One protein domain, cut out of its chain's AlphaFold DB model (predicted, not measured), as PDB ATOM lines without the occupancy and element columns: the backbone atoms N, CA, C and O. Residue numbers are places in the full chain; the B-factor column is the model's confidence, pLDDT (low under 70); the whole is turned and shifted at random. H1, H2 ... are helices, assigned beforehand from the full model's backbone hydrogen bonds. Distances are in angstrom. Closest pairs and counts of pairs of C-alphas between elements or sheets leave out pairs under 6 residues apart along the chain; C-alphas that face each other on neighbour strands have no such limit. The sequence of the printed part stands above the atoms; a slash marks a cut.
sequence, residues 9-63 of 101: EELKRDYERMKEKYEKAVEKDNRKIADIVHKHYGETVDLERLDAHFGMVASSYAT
ATOM      1  N   GLU A   9     156.692 121.231 199.331       73.69
ATOM      2  CA  GLU A   9     156.770 120.460 198.089       73.69
ATOM      3  C   GLU A   9     156.341 119.000 198.253       73.69
ATOM      4  O   GLU A   9     155.620 118.469 197.406       73.69
ATOM      5  N   GLU A  10     156.739 118.344 199.345       76.88
ATOM      6  CA  GLU A  10     156.284 116.985 199.657       76.88
ATOM      7  C   GLU A  10     154.774 116.953 199.890       76.88
ATOM      8  O   GLU A  10     154.092 116.050 199.406       76.88
ATOM      9  N   LEU A  11     154.237 117.977 200.557       77.69
ATOM     10  CA  LEU A  11     152.801 118.105 200.791       77.69
ATOM     11  C   LEU A  11     152.012 118.239 199.478       77.69
ATOM     12  O   LEU A  11     150.953 117.628 199.333       77.69
ATOM     13  N   LYS A  12     152.542 118.991 198.502       82.81
ATOM     14  CA  LYS A  12     151.943 119.123 197.162       82.81
ATOM     15  C   LYS A  12     151.943 117.796 196.401       82.81
ATOM     16  O   LYS A  12     150.904 117.406 195.877       82.81
ATOM     17  N   ARG A  13     153.059 117.059 196.402       85.81
ATOM     18  CA  ARG A  13     153.137 115.737 195.743       85.81
ATOM     19  C   ARG A  13     152.228 114.699 196.397       85.81
ATOM     20  O   ARG A  13     151.673 113.838 195.716       85.81
ATOM     21  N   ASP A  14     152.093 114.739 197.719       84.94
ATOM     22  CA  ASP A  14     151.176 113.854 198.439       84.94
ATOM     23  C   ASP A  14     149.711 114.200 198.120       84.94
ATOM     24  O   ASP A  14     148.902 113.291 197.918       84.94
ATOM     25  N   TYR A  15     149.380 115.489 197.989       86.31
ATOM     26  CA  TYR A  15     148.056 115.946 197.565       86.31
ATOM     27  C   TYR A  15     147.706 115.490 196.143       86.31
ATOM     28  O   TYR A  15     146.637 114.915 195.938       86.31
ATOM     29  N   GLU A  16     148.610 115.663 195.177       90.81
ATOM     30  CA  GLU A  16     148.404 115.206 193.794       90.81
ATOM     31  C   GLU A  16     148.180 113.690 193.722       90.81
ATOM     32  O   GLU A  16     147.236 113.230 193.079       90.81
ATOM     33  N   ARG A  17     148.971 112.905 194.466       88.06
ATOM     34  CA  ARG A  17     148.797 111.445 194.541       88.06
ATOM     35  C   ARG A  17     147.470 111.032 195.173       88.06
ATOM     36  O   ARG A  17     146.901 110.015 194.779       88.06
ATOM     37  N   MET A  18     146.978 111.771 196.168       87.69
ATOM     38  CA  MET A  18     145.655 111.503 196.742       87.69
ATOM     39  C   MET A  18     144.531 111.879 195.779       87.69
ATOM     40  O   MET A  18     143.583 111.107 195.643       87.69
ATOM     41  N   LYS A  19     144.662 113.006 195.074       91.19
ATOM     42  CA  LYS A  19     143.704 113.438 194.057       91.19
ATOM     43  C   LYS A  19     143.568 112.401 192.939       91.19
ATOM     44  O   LYS A  19     142.457 111.966 192.664       91.19
ATOM     45  N   GLU A  20     144.681 111.917 192.392       91.44
ATOM     46  CA  GLU A  20     144.676 110.898 191.332       91.44
ATOM     47  C   GLU A  20     144.010 109.587 191.786       91.44
ATOM     48  O   GLU A  20     143.228 108.972 191.059       91.44
ATOM     49  N   LYS A  21     144.293 109.144 193.019       87.31
ATOM     50  CA  LYS A  21     143.652 107.950 193.591       87.31
ATOM     51  C   LYS A  21     142.152 108.140 193.772       87.31
ATOM     52  O   LYS A  21     141.397 107.204 193.522       87.31
ATOM     53  N   TYR A  22     141.737 109.322 194.218       86.88
ATOM     54  CA  TYR A  22     140.331 109.645 194.404       86.88
ATOM     55  C   TYR A  22     139.590 109.681 193.064       86.88
ATOM     56  O   TYR A  22     138.556 109.036 192.931       86.88
ATOM     57  N   GLU A  23     140.159 110.328 192.045       89.44
ATOM     58  CA  GLU A  23     139.597 110.355 190.689       89.44
ATOM     59  C   GLU A  23     139.435 108.936 190.121       89.44
ATOM     60  O   GLU A  23     138.346 108.566 189.686       89.44
ATOM     61  N   LYS A  24     140.461 108.083 190.245       87.88
ATOM     62  CA  LYS A  24     140.385 106.670 189.831       87.88
ATOM     63  C   LYS A  24     139.321 105.872 190.590       87.88
ATOM     64  O   LYS A  24     138.694 104.981 190.014       87.88
ATOM     65  N   ALA A  25     139.131 106.147 191.879       83.19
ATOM     66  CA  ALA A  25     138.100 105.492 192.679       83.19
ATOM     67  C   ALA A  25     136.696 105.908 192.219       83.19
ATOM     68  O   ALA A  25     135.860 105.040 191.973       83.19
ATOM     69  N   VAL A  26     136.476 107.210 192.011       86.62
ATOM     70  CA  VAL A  26     135.205 107.758 191.518       86.62
ATOM     71  C   VAL A  26     134.878 107.221 190.125       86.62
ATOM     72  O   VAL A  26     133.763 106.761 189.898       86.62
ATOM     73  N   GLU A  27     135.842 107.188 189.203       88.38
ATOM     74  CA  GLU A  27     135.633 106.597 187.876       88.38
ATOM     75  C   GLU A  27     135.228 105.122 187.954       88.38
ATOM     76  O   GLU A  27     134.320 104.680 187.246       88.38
ATOM     77  N   LYS A  28     135.891 104.345 188.817       88.62
ATOM     78  CA  LYS A  28     135.587 102.923 188.996       88.62
ATOM     79  C   LYS A  28     134.186 102.715 189.561       88.62
ATOM     80  O   LYS A  28     133.487 101.807 189.113       88.62
ATOM     81  N   ASP A  29     133.779 103.523 190.530       83.69
ATOM     82  CA  ASP A  29     132.454 103.412 191.128       83.69
ATOM     83  C   ASP A  29     131.363 103.884 190.163       83.69
ATOM     84  O   ASP A  29     130.360 103.189 190.017       83.69
ATOM     85  N   ASN A  30     131.605 104.940 189.384       83.25
ATOM     86  CA  ASN A  30     130.704 105.364 188.311       83.25
ATOM     87  C   ASN A  30     130.507 104.265 187.257       83.25
ATOM     88  O   ASN A  30     129.379 104.032 186.828       83.25
ATOM     89  N   ARG A  31     131.569 103.538 186.878       86.50
ATOM     90  CA  ARG A  31     131.448 102.382 185.969       86.50
ATOM     91  C   ARG A  31     130.615 101.259 186.574       86.50
ATOM     92  O   ARG A  31     129.739 100.739 185.899       86.50
ATOM     93  N   LYS A  32     130.827 100.915 187.848       83.06
ATOM     94  CA  LYS A  32     129.995  99.902 188.518       83.06
ATOM     95  C   LYS A  32     128.532 100.325 188.580       83.06
ATOM     96  O   LYS A  32     127.661  99.489 188.382       83.06
ATOM     97  N   ILE A  33     128.261 101.599 188.870       81.31
ATOM     98  CA  ILE A  33     126.899 102.135 188.887       81.31
ATOM     99  C   ILE A  33     126.292 102.017 187.490       81.31
ATOM    100  O   ILE A  33     125.194 101.488 187.370       81.31
ATOM    101  N   ALA A  34     127.017 102.412 186.442       76.94
ATOM    102  CA  ALA A  34     126.568 102.255 185.062       76.94
ATOM    103  C   ALA A  34     126.289 100.783 184.705       76.94
ATOM    104  O   ALA A  34     125.247 100.488 184.130       76.94
ATOM    105  N   ASP A  35     127.150  99.848 185.117       81.44
ATOM    106  CA  ASP A  35     126.949  98.411 184.900       81.44
ATOM    107  C   ASP A  35     125.706  97.883 185.631       81.44
ATOM    108  O   ASP A  35     124.963  97.068 185.086       81.44
ATOM    109  N   ILE A  36     125.470  98.321 186.872       78.81
ATOM    110  CA  ILE A  36     124.282  97.961 187.665       78.81
ATOM    111  C   ILE A  36     123.027  98.518 186.993       78.81
ATOM    112  O   ILE A  36     122.058  97.787 186.798       78.81
ATOM    113  N   VAL A  37     123.060  99.793 186.607       77.25
ATOM    114  CA  VAL A  37     121.965 100.469 185.911       77.25
ATOM    115  C   VAL A  37     121.633  99.722 184.620       77.25
ATOM    116  O   VAL A  37     120.491  99.324 184.416       77.25
ATOM    117  N   HIS A  38     122.639  99.422 183.802       78.25
ATOM    118  CA  HIS A  38     122.455  98.710 182.543       78.25
ATOM    119  C   HIS A  38     121.915  97.284 182.746       78.25
ATOM    120  O   HIS A  38     121.033  96.838 182.015       78.25
ATOM    121  N   LYS A  39     122.395  96.561 183.770       75.81
ATOM    122  CA  LYS A  39     121.923  95.201 184.091       75.81
ATOM    123  C   LYS A  39     120.481  95.156 184.587       75.81
ATOM    124  O   LYS A  39     119.769  94.211 184.262       75.81
ATOM    125  N   HIS A  40     120.069  96.120 185.406       69.06
ATOM    126  CA  HIS A  40     118.765  96.076 186.072       69.06
ATOM    127  C   HIS A  40     117.669  96.851 185.340       69.06
ATOM    128  O   HIS A  40     116.495  96.516 185.496       69.06
ATOM    129  N   TYR A  41     118.037  97.851 184.539       65.69
ATOM    130  CA  TYR A  41     117.090  98.758 183.888       65.69
ATOM    131  C   TYR A  41     117.156  98.704 182.358       65.69
ATOM    132  O   TYR A  41     116.294  99.274 181.701       65.69
ATOM    133  N   GLY A  42     118.111  97.962 181.786       66.38
ATOM    134  CA  GLY A  42     118.290  97.864 180.340       66.38
ATOM    135  C   GLY A  42     118.846  99.150 179.722       66.38
ATOM    136  O   GLY A  42     119.254 100.079 180.416       66.38
ATOM    137  N   GLU A  43     118.879  99.194 178.391       62.28
ATOM    138  CA  GLU A  43     119.485 100.285 177.609       62.28
ATOM    139  C   GLU A  43     118.653 101.586 177.640       62.28
ATOM    140  O   GLU A  43     119.173 102.674 177.402       62.28
ATOM    141  N   THR A  44     117.373 101.491 178.021       61.16
ATOM    142  CA  THR A  44     116.508 102.641 178.323       61.16
ATOM    143  C   THR A  44     116.221 102.664 179.817       61.16
ATOM    144  O   THR A  44     115.340 101.977 180.324       61.16
ATOM    145  N   VAL A  45     117.030 103.433 180.542       61.84
ATOM    146  CA  VAL A  45     116.913 103.560 181.993       61.84
ATOM    147  C   VAL A  45     115.638 104.326 182.317       61.84
ATOM    148  O   VAL A  45     115.564 105.536 182.113       61.84
ATOM    149  N   ASP A  46     114.641 103.620 182.836       67.81
ATOM    150  CA  ASP A  46     113.477 104.242 183.454       67.81
ATOM    151  C   ASP A  46     113.917 104.934 184.754       67.81
ATOM    152  O   ASP A  46     114.134 104.294 185.792       67.81
ATOM    153  N   LEU A  47     114.148 106.247 184.659       70.69
ATOM    154  CA  LEU A  47     114.733 107.073 185.718       70.69
ATOM    155  C   LEU A  47     113.919 107.010 187.017       70.69
ATOM    156  O   LEU A  47     114.506 107.021 188.097       70.69
ATOM    157  N   GLU A  48     112.594 106.867 186.925       73.00
ATOM    158  CA  GLU A  48     111.707 106.771 188.091       73.00
ATOM    159  C   GLU A  48     111.970 105.493 188.897       73.00
ATOM    160  O   GLU A  48     112.017 105.495 190.129       73.00
ATOM    161  N   ARG A  49     112.221 104.383 188.199       68.94
ATOM    162  CA  ARG A  49     112.481 103.087 188.828       68.94
ATOM    163  C   ARG A  49     113.889 103.011 189.430       68.94
ATOM    164  O   ARG A  49     114.115 102.245 190.374       68.94
ATOM    165  N   LEU A  50     114.839 103.772 188.884       74.75
ATOM    166  CA  LEU A  50     116.197 103.880 189.418       74.75
ATOM    167  C   LEU A  50     116.228 104.727 190.697       74.75
ATOM    168  O   LEU A  50     116.830 104.311 191.690       74.75
ATOM    169  N   ASP A  51     115.534 105.865 190.692       80.56
ATOM    170  CA  ASP A  51     115.421 106.750 191.854       80.56
ATOM    171  C   ASP A  51     114.737 106.043 193.035       80.56
ATOM    172  O   ASP A  51     115.249 106.043 194.156       80.56
ATOM    173  N   ALA A  52     113.662 105.292 192.767       79.56
ATOM    174  CA  ALA A  52     112.990 104.478 193.781       79.56
ATOM    175  C   ALA A  52     113.924 103.443 194.444       79.56
ATOM    176  O   ALA A  52     113.882 103.241 195.662       79.56
ATOM    177  N   HIS A  53     114.798 102.795 193.667       78.56
ATOM    178  CA  HIS A  53     115.744 101.814 194.198       78.56
ATOM    179  C   HIS A  53     116.842 102.472 195.041       78.56
ATOM    180  O   HIS A  53     117.135 101.997 196.140       78.56
ATOM    181  N   PHE A  54     117.428 103.579 194.574       79.62
ATOM    182  CA  PHE A  54     118.427 104.303 195.364       79.62
ATOM    183  C   PHE A  54     117.833 104.910 196.637       79.62
ATOM    184  O   PHE A  54     118.488 104.854 197.678       79.62
ATOM    185  N   GLY A  55     116.588 105.391 196.600       82.44
ATOM    186  CA  GLY A  55     115.862 105.835 197.790       82.44
ATOM    187  C   GLY A  55     115.686 104.717 198.823       82.44
ATOM    188  O   GLY A  55     115.982 104.904 200.005       82.44
ATOM    189  N   MET A  56     115.289 103.519 198.381       80.50
ATOM    190  CA  MET A  56     115.150 102.353 199.261       80.50
ATOM    191  C   MET A  56     116.492 101.931 199.883       80.50
ATOM    192  O   MET A  56     116.568 101.662 201.083       80.50
ATOM    193  N   VAL A  57     117.559 101.895 199.082       81.50
ATOM    194  CA  VAL A  57     118.902 101.521 199.543       81.50
ATOM    195  C   VAL A  57     119.469 102.563 200.513       81.50
ATOM    196  O   VAL A  57     120.002 102.201 201.556       81.50
ATOM    197  N   ALA A  58     119.319 103.859 200.232       79.56
ATOM    198  CA  ALA A  58     119.752 104.915 201.149       79.56
ATOM    199  C   ALA A  58     119.022 104.830 202.500       79.56
ATOM    200  O   ALA A  58     119.641 104.979 203.557       79.56
ATOM    201  N   SER A  59     117.724 104.517 202.479       77.44
ATOM    202  CA  SER A  59     116.939 104.321 203.697       77.44
ATOM    203  C   SER A  59     117.402 103.108 204.509       77.44
ATOM    204  O   SER A  59     117.438 103.191 205.736       77.44
ATOM    205  N   SER A  60     117.768 101.992 203.869       73.62
ATOM    206  CA  SER A  60     118.170 100.779 204.593       73.62
ATOM    207  C   SER A  60     119.480 100.976 205.365       73.62
ATOM    208  O   SER A  60     119.563 100.582 206.530       73.62
ATOM    209  N   TYR A  61     120.453 101.685 204.785       66.81
ATOM    210  CA  TYR A  61     121.698 102.050 205.471       66.81
ATOM    211  C   TYR A  61     121.503 103.095 206.576       66.81
ATOM    212  O   TYR A  61     122.201 103.050 207.588       66.81
ATOM    213  N   ALA A  62     120.547 104.015 206.424       63.38
ATOM    214  CA  ALA A  62     120.212 104.976 207.475       63.38
ATOM    215  C   ALA A  62     119.579 104.304 208.711       63.38
ATOM    216  O   ALA A  62     119.733 104.793 209.829       63.38
ATOM    217  N   THR A  63     118.892 103.170 208.527       58.06
ATOM    218  CA  THR A  63     118.220 102.438 209.615       58.06
ATOM    219  C   THR A  63     119.080 101.397 210.329       58.06
ATOM    220  O   THR A  63     118.651 100.870 211.354       58.06
TER     221      THR A  63
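This is residues 9 to 63 of the 101 residues of an uncharacterized protein of Butyrivibrio sp. XB500-5 (UniProt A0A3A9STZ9). Picture two helices that make a corner, an open L: the long helix H1 forms the long arm, and after a tight turn at its far end the shorter helix H2 stands off as the second arm. Most of both arms stands free, residues 9 to 36 of H1 and residues 51 to 63 of H2, and H1 makes the longest axis. The printed part has 55 residues with two named helices, H1 then H2, and no named strand; its class is all helix. It is extended, with a radius of gyration of the C-alphas of 16.6 A, and flat, spanning 48 by 31 by 13 A.

Find C-alpha 9 at (156.770, 120.460, 198.089); here H1 begins, and it runs through residues 9 to 41, 47.4 A from first to last C-alpha, to C-alpha 41 at (117.090, 98.758, 183.888). Pass over residues 42 to 46 and you reach H2, residues 47 to 63, 24.6 A long from first to last C-alpha, which ends at C-alpha 63 at (118.220, 102.438, 209.615).

Look at Val 37 and Leu 50: their C-alphas, the closest of the two helices, are 7.6 A apart. H1 and H2 are close but not clearly touching, with 2 pairs of C-alphas within 8 A. Their lines stand at a steep tilt of 61 degrees, and they run opposite ways. In the backbones of H1 and H2, every O i to N i+4 pair is within hydrogen-bond range.

The two C-alphas farthest apart are those of Glu 9 and Asp 46, at 48.5 A. The printed part has no cut, and the link from H1 to H2, 5 residues, is tight. Read the B-factor column for the model's confidence: the mean pLDDT of the printed part is 78.6, and residues 40 to 46, residue 49 and residues 61 to 63 are under 70.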